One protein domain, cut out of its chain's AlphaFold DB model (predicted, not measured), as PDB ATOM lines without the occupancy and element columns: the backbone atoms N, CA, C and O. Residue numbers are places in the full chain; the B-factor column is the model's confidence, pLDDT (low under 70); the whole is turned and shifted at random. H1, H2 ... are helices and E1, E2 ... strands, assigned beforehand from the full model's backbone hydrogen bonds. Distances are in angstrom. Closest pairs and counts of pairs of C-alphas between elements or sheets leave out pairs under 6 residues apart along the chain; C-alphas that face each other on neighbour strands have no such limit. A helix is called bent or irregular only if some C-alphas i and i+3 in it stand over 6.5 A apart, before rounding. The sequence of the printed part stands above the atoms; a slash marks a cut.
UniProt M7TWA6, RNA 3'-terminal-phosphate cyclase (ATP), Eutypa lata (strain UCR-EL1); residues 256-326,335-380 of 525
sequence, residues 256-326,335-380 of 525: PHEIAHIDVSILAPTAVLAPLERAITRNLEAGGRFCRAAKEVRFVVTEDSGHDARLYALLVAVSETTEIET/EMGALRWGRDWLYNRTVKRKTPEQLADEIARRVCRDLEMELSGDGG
ATOM      1  N   PRO A 256     127.830  80.991  -3.218       53.72
ATOM      2  CA  PRO A 256     127.532  79.627  -2.830       53.72
ATOM      3  C   PRO A 256     126.253  79.622  -2.004       53.72
ATOM      4  O   PRO A 256     126.241  80.173  -0.909       53.72
ATOM      5  N   HIS A 257     125.210  78.968  -2.521       66.75
ATOM      6  CA  HIS A 257     124.020  78.544  -1.777       66.75
ATOM      7  C   HIS A 257     123.533  79.587  -0.752       66.75
ATOM      8  O   HIS A 257     123.894  79.513   0.430       66.75
ATOM      9  N   GLU A 258     122.739  80.567  -1.204       80.19
ATOM     10  CA  GLU A 258     122.144  81.579  -0.321       80.19
ATOM     11  C   GLU A 258     121.537  80.919   0.922       80.19
ATOM     12  O   GLU A 258     120.929  79.849   0.843       80.19
ATOM     13  N   ILE A 259     121.749  81.528   2.090       88.50
ATOM     14  CA  ILE A 259     121.167  81.018   3.330       88.50
ATOM     15  C   ILE A 259     119.696  81.415   3.344       88.50
ATOM     16  O   ILE A 259     119.359  82.592   3.464       88.50
ATOM     17  N   ALA A 260     118.818  80.421   3.227       90.56
ATOM     18  CA  ALA A 260     117.382  80.629   3.295       90.56
ATOM     19  C   ALA A 260     116.972  81.047   4.708       90.56
ATOM     20  O   ALA A 260     116.215  81.995   4.882       90.56
ATOM     21  N   HIS A 261     117.471  80.339   5.716       93.19
ATOM     22  CA  HIS A 261     117.161  80.615   7.112       93.19
ATOM     23  C   HIS A 261     118.221  80.031   8.048       93.19
ATOM     24  O   HIS A 261     119.014  79.170   7.656       93.19
ATOM     25  N   ILE A 262     118.217  80.500   9.294       96.12
ATOM     26  CA  ILE A 262     118.975  79.914  10.401       96.12
ATOM     27  C   ILE A 262     117.980  79.327  11.402       96.12
ATOM     28  O   ILE A 262     117.205  80.066  12.007       96.12
ATOM     29  N   ASP A 263     118.026  78.010  11.588       97.88
ATOM     30  CA  ASP A 263     117.290  77.316  12.643       97.88
ATOM     31  C   ASP A 263     118.071  77.416  13.961       97.88
ATOM     32  O   ASP A 263     119.276  77.161  14.019       97.88
ATOM     33  N   VAL A 264     117.386  77.796  15.035       98.50
ATOM     34  CA  VAL A 264     117.938  78.001  16.373       98.50
ATOM     35  C   VAL A 264     117.262  77.040  17.340       98.50
ATOM     36  O   VAL A 264     116.036  76.986  17.433       98.50
ATOM     37  N   SER A 265     118.073  76.283  18.075       98.56
ATOM     38  CA  SER A 265     117.629  75.377  19.133       98.56
ATOM     39  C   SER A 265     118.259  75.762  20.463       98.56
ATOM     40  O   SER A 265     119.483  75.770  20.584       98.56
ATOM     41  N   ILE A 266     117.434  76.057  21.463       98.44
ATOM     42  CA  ILE A 266     117.827  76.475  22.805       98.44
ATOM     43  C   ILE A 266     117.235  75.506  23.824       98.44
ATOM     44  O   ILE A 266     116.025  75.304  23.894       98.44
ATOM     45  N   LEU A 267     118.109  74.952  24.660       97.44
ATOM     46  CA  LEU A 267     117.736  74.170  25.832       97.44
ATOM     47  C   LEU A 267     118.462  74.776  27.031       97.44
ATOM     48  O   LEU A 267     119.667  74.579  27.216       97.44
ATOM     49  N   ALA A 268     117.749  75.558  27.825       96.81
ATOM     50  CA  ALA A 268     118.326  76.333  28.917       96.81
ATOM     51  C   ALA A 268     117.312  76.470  30.059       96.81
ATOM     52  O   ALA A 268     116.127  76.249  29.829       96.81
ATOM     53  N   PRO A 269     117.730  76.840  31.282       96.06
ATOM     54  CA  PRO A 269     116.785  77.118  32.356       96.06
ATOM     55  C   PRO A 269     115.808  78.209  31.921       96.06
ATOM     56  O   PRO A 269     116.216  79.153  31.238       96.06
ATOM     57  N   THR A 270     114.551  78.125  32.364       97.00
ATOM     58  CA  THR A 270     113.482  79.066  31.974       97.00
ATOM     59  C   THR A 270     113.909  80.543  32.046       97.00
ATOM     60  O   THR A 270     113.609  81.324  31.146       97.00
ATOM     61  N   ALA A 271     114.684  80.927  33.068       96.44
ATOM     62  CA  ALA A 271     115.175  82.297  33.244       96.44
ATOM     63  C   ALA A 271     116.131  82.788  32.133       96.44
ATOM     64  O   ALA A 271     116.265  83.991  31.936       96.44
ATOM     65  N   VAL A 272     116.803  81.881  31.418       97.44
ATOM     66  CA  VAL A 272     117.821  82.187  30.397       97.44
ATOM     67  C   VAL A 272     117.250  82.137  28.976       97.44
ATOM     68  O   VAL A 272     117.827  82.763  28.092       97.44
ATOM     69  N   LEU A 273     116.107  81.472  28.752       97.81
ATOM     70  CA  LEU A 273     115.509  81.286  27.420       97.81
ATOM     71  C   LEU A 273     115.324  82.615  26.670       97.81
ATOM     72  O   LEU A 273     115.997  82.864  25.671       97.81
ATOM     73  N   ALA A 274     114.482  83.513  27.189       97.69
ATOM     74  CA  ALA A 274     114.194  84.783  26.523       97.69
ATOM     75  C   ALA A 274     115.424  85.717  26.411       97.69
ATOM     76  O   ALA A 274     115.601  86.349  25.365       97.69
ATOM     77  N   PRO A 275     116.301  85.843  27.435       98.31
ATOM     78  CA  PRO A 275     117.583  86.527  27.270       98.31
ATOM     79  C   PRO A 275     118.445  85.964  26.136       98.31
ATOM     80  O   PRO A 275     119.011  86.745  25.370       98.31
ATOM     81  N   LEU A 276     118.523  84.638  26.002       98.31
ATOM     82  CA  LEU A 276     119.338  83.965  24.992       98.31
ATOM     83  C   LEU A 276     118.768  84.127  23.582       98.31
ATOM     84  O   LEU A 276     119.535  84.428  22.672       98.31
ATOM     85  N   GLU A 277     117.449  84.053  23.400       98.12
ATOM     86  CA  GLU A 277     116.803  84.360  22.113       98.12
ATOM     87  C   GLU A 277     117.124  85.783  21.639       98.12
ATOM     88  O   GLU A 277     117.571  85.993  20.505       98.12
ATOM     89  N   ARG A 278     116.986  86.773  22.534       97.94
ATOM     90  CA  ARG A 278     117.348  88.167  22.229       97.94
ATOM     91  C   ARG A 278     118.835  88.307  21.931       97.94
ATOM     92  O   ARG A 278     119.202  89.045  21.023       97.94
ATOM     93  N   ALA A 279     119.696  87.649  22.704       98.00
ATOM     94  CA  ALA A 279     121.137  87.717  22.506       98.00
ATOM     95  C   ALA A 279     121.552  87.105  21.162       98.00
ATOM     96  O   ALA A 279     122.336  87.726  20.448       98.00
ATOM     97  N   ILE A 280     121.003  85.948  20.784       97.56
ATOM     98  CA  ILE A 280     121.265  85.304  19.488       97.56
ATOM     99  C   ILE A 280     120.802  86.208  18.350       97.56
ATOM    100  O   ILE A 280     121.606  86.517  17.476       97.56
ATOM    101  N   THR A 281     119.566  86.710  18.406       96.50
ATOM    102  CA  THR A 281     119.013  87.603  17.371       96.50
ATOM    103  C   THR A 281     119.916  88.816  17.150       96.50
ATOM    104  O   THR A 281     120.391  89.041  16.040       96.50
ATOM    105  N   ARG A 282     120.275  89.527  18.231       95.62
ATOM    106  CA  ARG A 282     121.184  90.683  18.156       95.62
ATOM    107  C   ARG A 282     122.553  90.325  17.575       95.62
ATOM    108  O   ARG A 282     123.123  91.124  16.841       95.62
ATOM    109  N   ASN A 283     123.119  89.166  17.927       95.44
ATOM    110  CA  ASN A 283     124.435  88.750  17.429       95.44
ATOM    111  C   ASN A 283     124.397  88.334  15.954       95.44
ATOM    112  O   ASN A 283     125.363  88.596  15.246       95.44
ATOM    113  N   LEU A 284     123.308  87.723  15.482       93.06
ATOM    114  CA  LEU A 284     123.128  87.387  14.068       93.06
ATOM    115  C   LEU A 284     122.955  88.648  13.213       93.06
ATOM    116  O   LEU A 284     123.625  88.783  12.191       93.06
ATOM    117  N   GLU A 285     122.152  89.611  13.673       90.75
ATOM    118  CA  GLU A 285     121.987  90.923  13.024       90.75
ATOM    119  C   GLU A 285     123.306  91.715  12.993       90.75
ATOM    120  O   GLU A 285     123.685  92.303  11.976       90.75
ATOM    121  N   ALA A 286     124.053  91.701  14.102       88.88
ATOM    122  CA  ALA A 286     125.354  92.354  14.198       88.88
ATOM    123  C   ALA A 286     126.486  91.582  13.496       88.88
ATOM    124  O   ALA A 286     127.555  92.162  13.292       88.88
ATOM    125  N   GLY A 287     126.259  90.320  13.120       80.25
ATOM    126  CA  GLY A 287     127.260  89.372  12.627       80.25
ATOM    127  C   GLY A 287     127.895  89.736  11.284       80.25
ATOM    128  O   GLY A 287     127.728  90.838  10.759       80.25
ATOM    129  N   GLY A 288     128.672  88.802  10.731       76.81
ATOM    130  CA  GLY A 288     129.341  88.996   9.446       76.81
ATOM    131  C   GLY A 288     128.387  88.913   8.248       76.81
ATOM    132  O   GLY A 288     127.160  88.886   8.390       76.81
ATOM    133  N   ARG A 289     128.955  88.919   7.035       79.06
ATOM    134  CA  ARG A 289     128.175  88.953   5.785       79.06
ATOM    135  C   ARG A 289     127.183  87.795   5.694       79.06
ATOM    136  O   ARG A 289     126.108  87.992   5.139       79.06
ATOM    137  N   PHE A 290     127.520  86.619   6.223       75.50
ATOM    138  CA  PHE A 290     126.702  85.424   6.031       75.50
ATOM    139  C   PHE A 290     125.526  85.341   6.996       75.50
ATOM    140  O   PHE A 290     124.412  85.078   6.549       75.50
ATOM    141  N   CYS A 291     125.734  85.633   8.279       76.75
ATOM    142  CA  CYS A 291     124.632  85.725   9.237       76.75
ATOM    143  C   CYS A 291     123.633  86.828   8.851       76.75
ATOM    144  O   CYS A 291     122.429  86.611   8.954       76.75
ATOM    145  N   ARG A 292     124.102  87.968   8.320       77.88
ATOM    146  CA  ARG A 292     123.229  89.050   7.821       77.88
ATOM    147  C   ARG A 292     122.496  88.717   6.522       77.88
ATOM    148  O   ARG A 292     121.473  89.330   6.237       77.88
ATOM    149  N   ALA A 293     123.034  87.800   5.722       78.44
ATOM    150  CA  ALA A 293     122.427  87.384   4.461       78.44
ATOM    151  C   ALA A 293     121.317  86.338   4.644       78.44
ATOM    152  O   ALA A 293     120.592  86.063   3.689       78.44
ATOM    153  N   ALA A 294     121.177  85.742   5.834       83.00
ATOM    154  CA  ALA A 294     120.072  84.835   6.119       83.00
ATOM    155  C   ALA A 294     118.732  85.579   6.012       83.00
ATOM    156  O   ALA A 294     118.539  86.614   6.646       83.00
ATOM    157  N   LYS A 295     117.792  85.041   5.223       86.25
ATOM    158  CA  LYS A 295     116.489  85.696   4.988       86.25
ATOM    159  C   LYS A 295     115.572  85.639   6.212       86.25
ATOM    160  O   LYS A 295     114.674  86.465   6.343       86.25
ATOM    161  N   GLU A 296     115.791  84.668   7.098       92.69
ATOM    162  CA  GLU A 296     114.951  84.413   8.266       92.69
ATOM    163  C   GLU A 296     115.744  83.730   9.397       92.69
ATOM    164  O   GLU A 296     116.656  82.940   9.147       92.69
ATOM    165  N   VAL A 297     115.366  83.990  10.651       95.12
ATOM    166  CA  VAL A 297     115.842  83.259  11.837       95.12
ATOM    167  C   VAL A 297     114.644  82.579  12.496       95.12
ATOM    168  O   VAL A 297     113.657  83.241  12.813       95.12
ATOM    169  N   ARG A 298     114.724  81.262  12.708       96.88
ATOM    170  CA  ARG A 298     113.631  80.431  13.229       96.88
ATOM    171  C   ARG A 298     114.031  79.776  14.539       96.88
ATOM    172  O   ARG A 298     114.981  79.008  14.581       96.88
ATOM    173  N   PHE A 299     113.276  80.014  15.601       97.25
ATOM    174  CA  PHE A 299     113.453  79.306  16.867       97.25
ATOM    175  C   PHE A 299     112.643  78.008  16.826       97.25
ATOM    176  O   PHE A 299     111.441  78.005  17.080       97.25
ATOM    177  N   VAL A 300     113.294  76.917  16.414       97.00
ATOM    178  CA  VAL A 300     112.647  75.613  16.176       97.00
ATOM    179  C   VAL A 300     112.535  74.769  17.443       97.00
ATOM    180  O   VAL A 300     111.642  73.932  17.549       97.00
ATOM    181  N   VAL A 301     113.423  74.998  18.412       95.88
ATOM    182  CA  VAL A 301     113.380  74.380  19.741       95.88
ATOM    183  C   VAL A 301     113.696  75.463  20.762       95.88
ATOM    184  O   VAL A 301     114.787  76.023  20.738       95.88
ATOM    185  N   THR A 302     112.774  75.719  21.683       96.56
ATOM    186  CA  THR A 302     113.017  76.540  22.875       96.56
ATOM    187  C   THR A 302     112.371  75.824  24.054       96.56
ATOM    188  O   THR A 302     111.155  75.884  24.232       96.56
ATOM    189  N   GLU A 303     113.171  75.121  24.855       96.50
ATOM    190  CA  GLU A 303     112.663  74.309  25.968       96.50
ATOM    191  C   GLU A 303     113.442  74.555  27.262       96.50
ATOM    192  O   GLU A 303     114.647  74.833  27.251       96.50
ATOM    193  N   ASP A 304     112.755  74.385  28.395       95.88
ATOM    194  CA  ASP A 304     113.404  74.354  29.703       95.88
ATOM    195  C   ASP A 304     114.275  73.094  29.832       95.88
ATOM    196  O   ASP A 304     113.812  71.962  29.673       95.88
ATOM    197  N   SER A 305     115.553  73.277  30.160       93.25
ATOM    198  CA  SER A 305     116.488  72.171  30.391       93.25
ATOM    199  C   SER A 305     116.239  71.420  31.711       93.25
ATOM    200  O   SER A 305     116.808  70.337  31.941       93.25
ATOM    201  N   GLY A 306     115.410  71.995  32.592       91.06
ATOM    202  CA  GLY A 306     114.996  71.431  33.874       91.06
ATOM    203  C   GLY A 306     116.115  71.366  34.915       91.06
ATOM    204  O   GLY A 306     116.013  70.594  35.870       91.06
ATOM    205  N   HIS A 307     117.222  72.089  34.706       91.06
ATOM    206  CA  HIS A 307     118.335  72.177  35.653       91.06
ATOM    207  C   HIS A 307     119.248  73.375  35.338       91.06
ATOM    208  O   HIS A 307     119.754  73.483  34.223       91.06
ATOM    209  N   ASP A 308     119.588  74.190  36.341       89.31
ATOM    210  CA  ASP A 308     120.335  75.456  36.177       89.31
ATOM    211  C   ASP A 308     121.690  75.328  35.467       89.31
ATOM    212  O   ASP A 308     122.122  76.214  34.736       89.31
ATOM    213  N   ALA A 309     122.377  74.203  35.669       87.62
ATOM    214  CA  ALA A 309     123.654  73.928  35.012       87.62
ATOM    215  C   ALA A 309     123.545  73.471  33.543       87.62
ATOM    216  O   ALA A 309     124.580  73.318  32.904       87.62
ATOM    217  N   ARG A 310     122.346  73.187  33.015       92.75
ATOM    218  CA  ARG A 310     122.162  72.639  31.662       92.75
ATOM    219  C   ARG A 310     121.812  73.765  30.703       92.75
ATOM    220  O   ARG A 310     120.676  74.229  30.669       92.75
ATOM    221  N   LEU A 311     122.805  74.191  29.938       95.50
ATOM    222  CA  LEU A 311     122.721  75.306  29.002       95.50
ATOM    223  C   LEU A 311     123.255  74.840  27.649       95.50
ATOM    224  O   LEU A 311     124.403  74.404  27.542       95.50
ATOM    225  N   TYR A 312     122.416  74.918  26.626       97.62
ATOM    226  CA  TYR A 312     122.731  74.456  25.286       97.62
ATOM    227  C   TYR A 312     122.094  75.359  24.234       97.62
ATOM    228  O   TYR A 312     120.924  75.726  24.351       97.62
ATOM    229  N   ALA A 313     122.869  75.678  23.202       98.31
ATOM    230  CA  ALA A 313     122.383  76.332  21.999       98.31
ATOM    231  C   ALA A 313     123.007  75.678  20.764       98.31
ATOM    232  O   ALA A 313     124.205  75.389  20.774       98.31
ATOM    233  N   LEU A 314     122.210  75.490  19.716       98.56
ATOM    234  CA  LEU A 314     122.623  75.081  18.374       98.56
ATOM    235  C   LEU A 314     122.036  76.066  17.370       98.56
ATOM    236  O   LEU A 314     120.843  76.359  17.424       98.56
ATOM    237  N   LEU A 315     122.865  76.530  16.442       98.38
ATOM    238  CA  LEU A 315     122.430  77.243  15.250       98.38
ATOM    239  C   LEU A 315     122.746  76.386  14.022       98.38
ATOM    240  O   LEU A 315     123.861  75.870  13.896       98.38
ATOM    241  N   VAL A 316     121.783  76.267  13.111       97.69
ATOM    242  CA  VAL A 316     121.926  75.565  11.833       97.69
ATOM    243  C   VAL A 316     121.573  76.517  10.701       97.69
ATOM    244  O   VAL A 316     120.414  76.866  10.509       97.69
ATOM    245  N   ALA A 317     122.572  76.924   9.925       94.88
ATOM    246  CA  ALA A 317     122.331  77.649   8.686       94.88
ATOM    247  C   ALA A 317     121.869  76.665   7.606       94.88
ATOM    248  O   ALA A 317     122.524  75.644   7.380       94.88
ATOM    249  N   VAL A 318     120.758  76.973   6.939       92.94
ATOM    250  CA  VAL A 318     120.146  76.130   5.906       92.94
ATOM    251  C   VAL A 318     120.157  76.882   4.583       92.94
ATOM    252  O   VAL A 318     119.697  78.023   4.502       92.94
ATOM    253  N   SER A 319     120.693  76.260   3.534       89.06
ATOM    254  CA  SER A 319     120.673  76.867   2.206       89.06
ATOM    255  C   SER A 319     119.276  76.888   1.599       89.06
ATOM    256  O   SER A 319     118.404  76.103   1.973       89.06
ATOM    257  N   GLU A 320     119.094  77.710   0.571       83.81
ATOM    258  CA  GLU A 320     117.985  77.528  -0.356       83.81
ATOM    259  C   GLU A 320     117.962  76.106  -0.913       83.81
ATOM    260  O   GLU A 320     118.998  75.486  -1.196       83.81
ATOM    261  N   THR A 321     116.750  75.576  -1.011       72.44
ATOM    262  CA  THR A 321     116.473  74.270  -1.582       72.44
ATOM    263  C   THR A 321     116.697  74.325  -3.078       72.44
ATOM    264  O   THR A 321     116.169  75.200  -3.760       72.44
ATOM    265  N   THR A 322     117.450  73.369  -3.606       60.00
ATOM    266  CA  THR A 322     117.517  73.198  -5.058       60.00
ATOM    267  C   THR A 322     116.378  72.265  -5.458       60.00
ATOM    268  O   THR A 322     116.312  71.143  -4.954       60.00
ATOM    269  N   GLU A 323     115.462  72.728  -6.313       52.59
ATOM    270  CA  GLU A 323     114.506  71.834  -6.968       52.59
ATOM    271  C   GLU A 323     115.295  70.833  -7.809       52.59
ATOM    272  O   GLU A 323     116.111  71.216  -8.651       52.59
ATOM    273  N   ILE A 324     115.093  69.545  -7.550       49.06
ATOM    274  CA  ILE A 324     115.654  68.491  -8.382       49.06
ATOM    275  C   ILE A 324     114.488  67.618  -8.813       49.06
ATOM    276  O   ILE A 324     113.873  66.928  -7.998       49.06
ATOM    277  N   GLU A 325     114.155  67.700 -10.101       41.31
ATOM    278  CA  GLU A 325     113.164  66.839 -10.734       41.31
ATOM    279  C   GLU A 325     113.596  65.381 -10.539       41.31
ATOM    280  O   GLU A 325     114.656  64.963 -11.015       41.31
ATOM    281  N   THR A 326     112.804  64.602  -9.799       38.84
ATOM    282  CA  THR A 326     113.013  63.155  -9.709       38.84
ATOM    283  C   THR A 326     112.005  62.456 -10.611       38.84
ATOM    284  O   THR A 326     110.796  62.505 -10.383       38.84
ATOM    285  N   GLU A 335     111.707  66.180  -4.484       47.19
ATOM    286  CA  GLU A 335     112.543  66.143  -3.280       47.19
ATOM    287  C   GLU A 335     113.469  67.356  -3.267       47.19
ATOM    288  O   GLU A 335     114.346  67.503  -4.115       47.19
ATOM    289  N   MET A 336     113.270  68.236  -2.288       55.88
ATOM    290  CA  MET A 336     114.096  69.420  -2.084       55.88
ATOM    291  C   MET A 336     115.274  69.093  -1.158       55.88
ATOM    292  O   MET A 336     115.080  68.794   0.020       55.88
ATOM    293  N   GLY A 337     116.497  69.166  -1.684       68.69
ATOM    294  CA  GLY A 337     117.729  69.046  -0.900       68.69
ATOM    295  C   GLY A 337     118.279  70.422  -0.518       68.69
ATOM    296  O   GLY A 337     118.394  71.298  -1.376       68.69
ATOM    297  N   ALA A 338     118.647  70.608   0.753       84.88
ATOM    298  CA  ALA A 338     119.322  71.809   1.252       84.88
ATOM    299  C   ALA A 338     120.633  71.436   1.951       84.88
ATOM    300  O   ALA A 338     120.719  70.405   2.624       84.88
ATOM    301  N   LEU A 339     121.648  72.284   1.804       89.88
ATOM    302  CA  LEU A 339     122.885  72.190   2.569       89.88
ATOM    303  C   LEU A 339     122.674  72.768   3.963       89.88
ATOM    304  O   LEU A 339     121.876  73.689   4.153       89.88
ATOM    305  N   ARG A 340     123.385  72.207   4.941       93.25
ATOM    306  CA  ARG A 340     123.228  72.556   6.351       93.25
ATOM    307  C   ARG A 340     124.585  72.680   7.024       93.25
ATOM    308  O   ARG A 340     125.444  71.820   6.830       93.25
ATOM    309  N   TRP A 341     124.744  73.726   7.830       94.62
ATOM    310  CA  TRP A 341     125.947  73.965   8.623       94.62
ATOM    311  C   TRP A 341     125.572  74.230  10.074       94.62
ATOM    312  O   TRP A 341     124.904  75.221  10.361       94.62
ATOM    313  N   GLY A 342     125.983  73.336  10.976       95.75
ATOM    314  CA  GLY A 342     125.654  73.417  12.394       95.75
ATOM    315  C   GLY A 342     126.818  73.877  13.266       95.75
ATOM    316  O   GLY A 342     127.955  73.416  13.110       95.75
ATOM    317  N   ARG A 343     126.525  74.739  14.244       96.88
ATOM    318  CA  ARG A 343     127.421  75.045  15.365       96.88
ATOM    319  C   ARG A 343     126.661  75.110  16.668       96.88
ATOM    320  O   ARG A 343     125.636  75.779  16.762       96.88
ATOM    321  N   ASP A 344     127.184  74.417  17.671       96.81
ATOM    322  CA  ASP A 344     126.573  74.334  18.982       96.81
ATOM    323  C   ASP A 344     127.549  74.595  20.122       96.81
ATOM    324  O   ASP A 344     128.772  74.638  19.968       96.81
ATOM    325  N   TRP A 345     126.974  74.774  21.307       96.50
ATOM    326  CA  TRP A 345     127.734  74.765  22.539       96.50
ATOM    327  C   TRP A 345     126.907  74.201  23.688       96.50
ATOM    328  O   TRP A 345     125.980  74.836  24.187       96.50
ATOM    329  N   LEU A 346     127.305  73.020  24.165       94.00
ATOM    330  CA  LEU A 346     126.955  72.558  25.505       94.00
ATOM    331  C   LEU A 346     127.846  73.283  26.515       94.00
ATOM    332  O   LEU A 346     129.035  72.972  26.644       94.00
ATOM    333  N   TYR A 347     127.277  74.276  27.194       91.44
ATOM    334  CA  TYR A 347     128.013  75.210  28.036       91.44
ATOM    335  C   TYR A 347     128.746  74.470  29.154       91.44
ATOM    336  O   TYR A 347     128.142  73.872  30.032       91.44
ATOM    337  N   ASN A 348     130.071  74.498  29.126       88.06
ATOM    338  CA  ASN A 348     130.937  73.702  29.997       88.06
ATOM    339  C   ASN A 348     131.731  74.554  30.999       88.06
ATOM    340  O   ASN A 348     132.714  74.081  31.564       88.06
ATOM    341  N   ARG A 349     131.332  75.815  31.194       88.06
ATOM    342  CA  ARG A 349     131.986  76.771  32.100       88.06
ATOM    343  C   ARG A 349     131.195  76.925  33.399       88.06
ATOM    344  O   ARG A 349     130.073  76.445  33.529       88.06
ATOM    345  N   THR A 350     131.777  77.621  34.374       84.00
ATOM    346  CA  THR A 350     131.066  77.926  35.620       84.00
ATOM    347  C   THR A 350     129.878  78.855  35.363       84.00
ATOM    348  O   THR A 350     129.978  79.841  34.624       84.00
ATOM    349  N   VAL A 351     128.743  78.517  35.973       85.94
ATOM    350  CA  VAL A 351     127.512  79.324  35.973       85.94
ATOM    351  C   VAL A 351     127.477  80.260  37.191       85.94
ATOM    352  O   VAL A 351     126.764  81.259  37.201       85.94
ATOM    353  N   LYS A 352     128.282  79.975  38.229       83.25
ATOM    354  CA  LYS A 352     128.272  80.738  39.483       83.25
ATOM    355  C   LYS A 352     128.570  82.217  39.219       83.25
ATOM    356  O   LYS A 352     129.544  82.539  38.543       83.25
ATOM    357  N   ARG A 353     127.769  83.094  39.840       85.25
ATOM    358  CA  ARG A 353     127.887  84.566  39.807       85.25
ATOM    359  C   ARG A 353     127.590  85.232  38.455       85.25
ATOM    360  O   ARG A 353     127.903  86.407  38.308       85.25
ATOM    361  N   LYS A 354     126.990  84.526  37.492       92.00
ATOM    362  CA  LYS A 354     126.546  85.124  36.226       92.00
ATOM    363  C   LYS A 354     125.037  85.333  36.233       92.00
ATOM    364  O   LYS A 354     124.302  84.447  36.665       92.00
ATOM    365  N   THR A 355     124.578  86.488  35.757       95.88
ATOM    366  CA  THR A 355     123.142  86.712  35.530       95.88
ATOM    367  C   THR A 355     122.671  85.935  34.292       95.88
ATOM    368  O   THR A 355     123.501  85.591  33.438       95.88
ATOM    369  N   PRO A 356     121.360  85.661  34.148       96.44
ATOM    370  CA  PRO A 356     120.810  85.056  32.935       96.44
ATOM    371  C   PRO A 356     121.217  85.783  31.647       96.44
ATOM    372  O   PRO A 356     121.529  85.137  30.651       96.44
ATOM    373  N   GLU A 357     121.296  87.113  31.680       97.56
ATOM    374  CA  GLU A 357     121.719  87.957  30.557       97.56
ATOM    375  C   GLU A 357     123.195  87.752  30.217       97.56
ATOM    376  O   GLU A 357     123.547  87.612  29.050       97.56
ATOM    377  N   GLN A 358     124.066  87.675  31.226       96.69
ATOM    378  CA  GLN A 358     125.496  87.444  31.012       96.69
ATOM    379  C   GLN A 358     125.764  86.055  30.423       96.69
ATOM    380  O   GLN A 358     126.607  85.914  29.535       96.69
ATOM    381  N   LEU A 359     125.043  85.034  30.903       96.25
ATOM    382  CA  LEU A 359     125.103  83.676  30.354       96.25
ATOM    383  C   LEU A 359     124.618  83.658  28.905       96.25
ATOM    384  O   LEU A 359     125.308  83.127  28.035       96.25
ATOM    385  N   ALA A 360     123.465  84.274  28.649       97.69
ATOM    386  CA  ALA A 360     122.886  84.397  27.322       97.69
ATOM    387  C   ALA A 360     123.846  85.075  26.335       97.69
ATOM    388  O   ALA A 360     124.110  84.534  25.263       97.69
ATOM    389  N   ASP A 361     124.424  86.215  26.713       97.31
ATOM    390  CA  ASP A 361     125.348  86.967  25.867       97.31
ATOM    391  C   ASP A 361     126.648  86.206  25.598       97.31
ATOM    392  O   ASP A 361     127.225  86.324  24.517       97.31
ATOM    393  N   GLU A 362     127.161  85.444  26.563       96.81
ATOM    394  CA  GLU A 362     128.338  84.599  26.351       96.81
ATOM    395  C   GLU A 362     128.055  83.454  25.375       96.81
ATOM    396  O   GLU A 362     128.834  83.249  24.438       96.81
ATOM    397  N   ILE A 363     126.945  82.736  25.571       97.25
ATOM    398  CA  ILE A 363     126.549  81.616  24.708       97.25
ATOM    399  C   ILE A 363     126.286  82.119  23.288       97.25
ATOM    400  O   ILE A 363     126.884  81.601  22.344       97.25
ATOM    401  N   ALA A 364     125.464  83.164  23.145       97.75
ATOM    402  CA  ALA A 364     125.099  83.751  21.861       97.75
ATOM    403  C   ALA A 364     126.325  84.222  21.071       97.75
ATOM    404  O   ALA A 364     126.479  83.851  19.908       97.75
ATOM    405  N   ARG A 365     127.232  84.980  21.707       96.00
ATOM    406  CA  ARG A 365     128.457  85.468  21.050       96.00
ATOM    407  C   ARG A 365     129.292  84.330  20.491       96.00
ATOM    408  O   ARG A 365     129.768  84.422  19.364       96.00
ATOM    409  N   ARG A 366     129.490  83.263  21.272       95.69
ATOM    410  CA  ARG A 366     130.294  82.124  20.825       95.69
ATOM    411  C   ARG A 366     129.622  81.390  19.671       95.69
ATOM    412  O   ARG A 366     130.255  81.229  18.637       95.69
ATOM    413  N   VAL A 367     128.367  80.972  19.828       96.19
ATOM    414  CA  VAL A 367     127.708  80.128  18.820       96.19
ATOM    415  C   VAL A 367     127.487  80.867  17.494       96.19
ATOM    416  O   VAL A 367     127.710  80.287  16.436       96.19
ATOM    417  N   CYS A 368     127.153  82.165  17.532       95.94
ATOM    418  CA  CYS A 368     126.995  82.977  16.318       95.94
ATOM    419  C   CYS A 368     128.337  83.194  15.608       95.94
ATOM    420  O   CYS A 368     128.421  83.042  14.393       95.94
ATOM    421  N   ARG A 369     129.406  83.507  16.357       94.00
ATOM    422  CA  ARG A 369     130.750  83.660  15.783       94.00
ATOM    423  C   ARG A 369     131.248  82.352  15.175       94.00
ATOM    424  O   ARG A 369     131.779  82.363  14.072       94.00
ATOM    425  N   ASP A 370     131.085  81.239  15.886       93.50
ATOM    426  CA  ASP A 370     131.547  79.933  15.421       93.50
ATOM    427  C   ASP A 370     130.797  79.517  14.136       93.50
ATOM    428  O   ASP A 370     131.416  78.950  13.235       93.50
ATOM    429  N   LEU A 371     129.503  79.855  14.002       93.19
ATOM    430  CA  LEU A 371     128.744  79.666  12.758       93.19
ATOM    431  C   LEU A 371     129.225  80.585  11.626       93.19
ATOM    432  O   LEU A 371     129.379  80.126  10.499       93.19
ATOM    433  N   GLU A 372     129.490  81.864  11.899       90.06
ATOM    434  CA  GLU A 372     129.992  82.795  10.878       90.06
ATOM    435  C   GLU A 372     131.361  82.361  10.340       90.06
ATOM    436  O   GLU A 372     131.569  82.374   9.126       90.06
ATOM    437  N   MET A 373     132.278  81.929  11.216       86.88
ATOM    438  CA  MET A 373     133.571  81.366  10.802       86.88
ATOM    439  C   MET A 373     133.363  80.147   9.902       86.88
ATOM    440  O   MET A 373     134.015  80.009   8.866       86.88
ATOM    441  N   GLU A 374     132.392  79.300  10.251       88.50
ATOM    442  CA  GLU A 374     132.074  78.121   9.462       88.50
ATOM    443  C   GLU A 374     131.540  78.447   8.065       88.50
ATOM    444  O   GLU A 374     131.929  77.811   7.084       88.50
ATOM    445  N   LEU A 375     130.669  79.451   7.964       85.69
ATOM    446  CA  LEU A 375     130.095  79.902   6.698       85.69
ATOM    447  C   LEU A 375     131.089  80.694   5.845       85.69
ATOM    448  O   LEU A 375     130.989  80.668   4.616       85.69
ATOM    449  N   SER A 376     132.038  81.376   6.486       77.94
ATOM    450  CA  SER A 376     133.095  82.137   5.817       77.94
ATOM    451  C   SER A 376     134.216  81.248   5.303       77.94
ATOM    452  O   SER A 376     134.916  81.624   4.368       77.94
ATOM    453  N   GLY A 377     134.383  80.060   5.893       65.50
ATOM    454  CA  GLY A 377     135.471  79.167   5.534       65.50
ATOM    455  C   GLY A 377     136.847  79.672   5.975       65.50
ATOM    456  O   GLY A 377     137.852  79.148   5.493       65.50
ATOM    457  N   ASP A 378     136.868  80.679   6.851       53.78
ATOM    458  CA  ASP A 378     138.063  81.316   7.379       53.78
ATOM    459  C   ASP A 378     138.476  80.625   8.681       53.78
ATOM    460  O   ASP A 378     137.752  80.609   9.681       53.78
ATOM    461  N   GLY A 379     139.646  79.996   8.638       47.22
ATOM    462  CA  GLY A 379     140.285  79.400   9.797       47.22
ATOM    463  C   GLY A 379     140.958  80.478  10.634       47.22
ATOM    464  O   GLY A 379     142.176  80.547  10.648       47.22
ATOM    465  N   GLY A 380     140.169  81.288  11.338       37.53
ATOM    466  CA  GLY A 380     140.588  81.964  12.567       37.53
ATOM    467  C   GLY A 380     141.741  82.973  12.513       37.53
ATOM    468  O   GLY A 380     142.279  83.255  13.580       37.53
TER     469      GLY A 380
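This is residues 256 to 326 and 335 to 380 of the 525 residues of the protein "RNA 3'-terminal-phosphate cyclase (ATP)" of Eutypa lata (strain UCR-EL1) (UniProt M7TWA6). A four-stranded sheet has two long helices, H1 and H3, side by side over one face, with the short H2 at one end of that helix layer; the other face is bare. Beyond one end of the sheet, E3 and E6 are continued by the small ribbon E4 E5, which bends away from the helices. The 117 printed residues hold three named helices and six named strands, in the order E1 H1 H2 E2 E3 E4 E5 E6 H3. The mixed sheet runs E2 E1 E3 E6, and the class is mixed, helices and strands. The whole is compact, with a radius of gyration of the C-alphas of 15.0 A, yet elongated, spanning 53 by 30 by 20 A.

E1, residues 259 to 268, is an inner strand. H1, residues 270 to 286, is on the sheet at a height of 9.3 A, and runs along the strands at 20 degrees to E1 on the local plane. H2, residues 289 to 293, touches H1 only at the corner, where the C-alphas of Leu 284 and Cys 291 are closest at 5.3 A. E2, residues 297 to 304, is parallel to E1, with N 298 and O 262 2.8 A apart; E1, H1, H2 and E2 form a strand-helix-strand unit, two parallel neighbours joined through helices, with a right-handed crossover. E3, residues 312 to 319, is antiparallel to E1, with N 263 and O 316 2.9 A apart. It runs on into E4, residues 322 to 326, at 66 degrees. E5, residues 335 to 337, is antiparallel to E4, with N 322 and O 337 3.2 A apart, and runs on at 59 degrees into E6, residues 340 to 346. E6 is antiparallel to E3, with N 343 and O 315 2.9 A apart. H3, residues 356 to 376, is on the same face as H1 at a height of 8.8 A. H3 touches H1 at a steep tilt of 39 degrees, the same way, closest at the C-alphas of Leu 276 and Ala 360, 4.3 A. Every O i to N i+4 pair is within hydrogen-bond range in H2 and H3; in H1, 11 of 13 are.

E1 begins at C-alpha 259 (121.167, 81.018, 3.330) and is 26.2 A long. H1 is 25.2 A long and irregular, with C-alphas 271 and 274 7.2 A apart. E2, 20.1 A long, bends by 53 degrees at residue 300. E3 is 23.3 A, E6 19.5 A and H3 29.9 A long; H3 ends at C-alpha 376 (133.095, 82.137, 5.817).

The two C-alphas farthest apart, those of Thr 326 and Arg 353, are 56.0 A apart. Residues 327 to 334 are cut out, with 7.1 A between C-alphas 326 and 335. Of the links that are printed whole, none is long. Mean pLDDT of the printed part is 87.6; residues 256 to 257, 322 to 326, 335 to 337 and 377 to 380 are under 70.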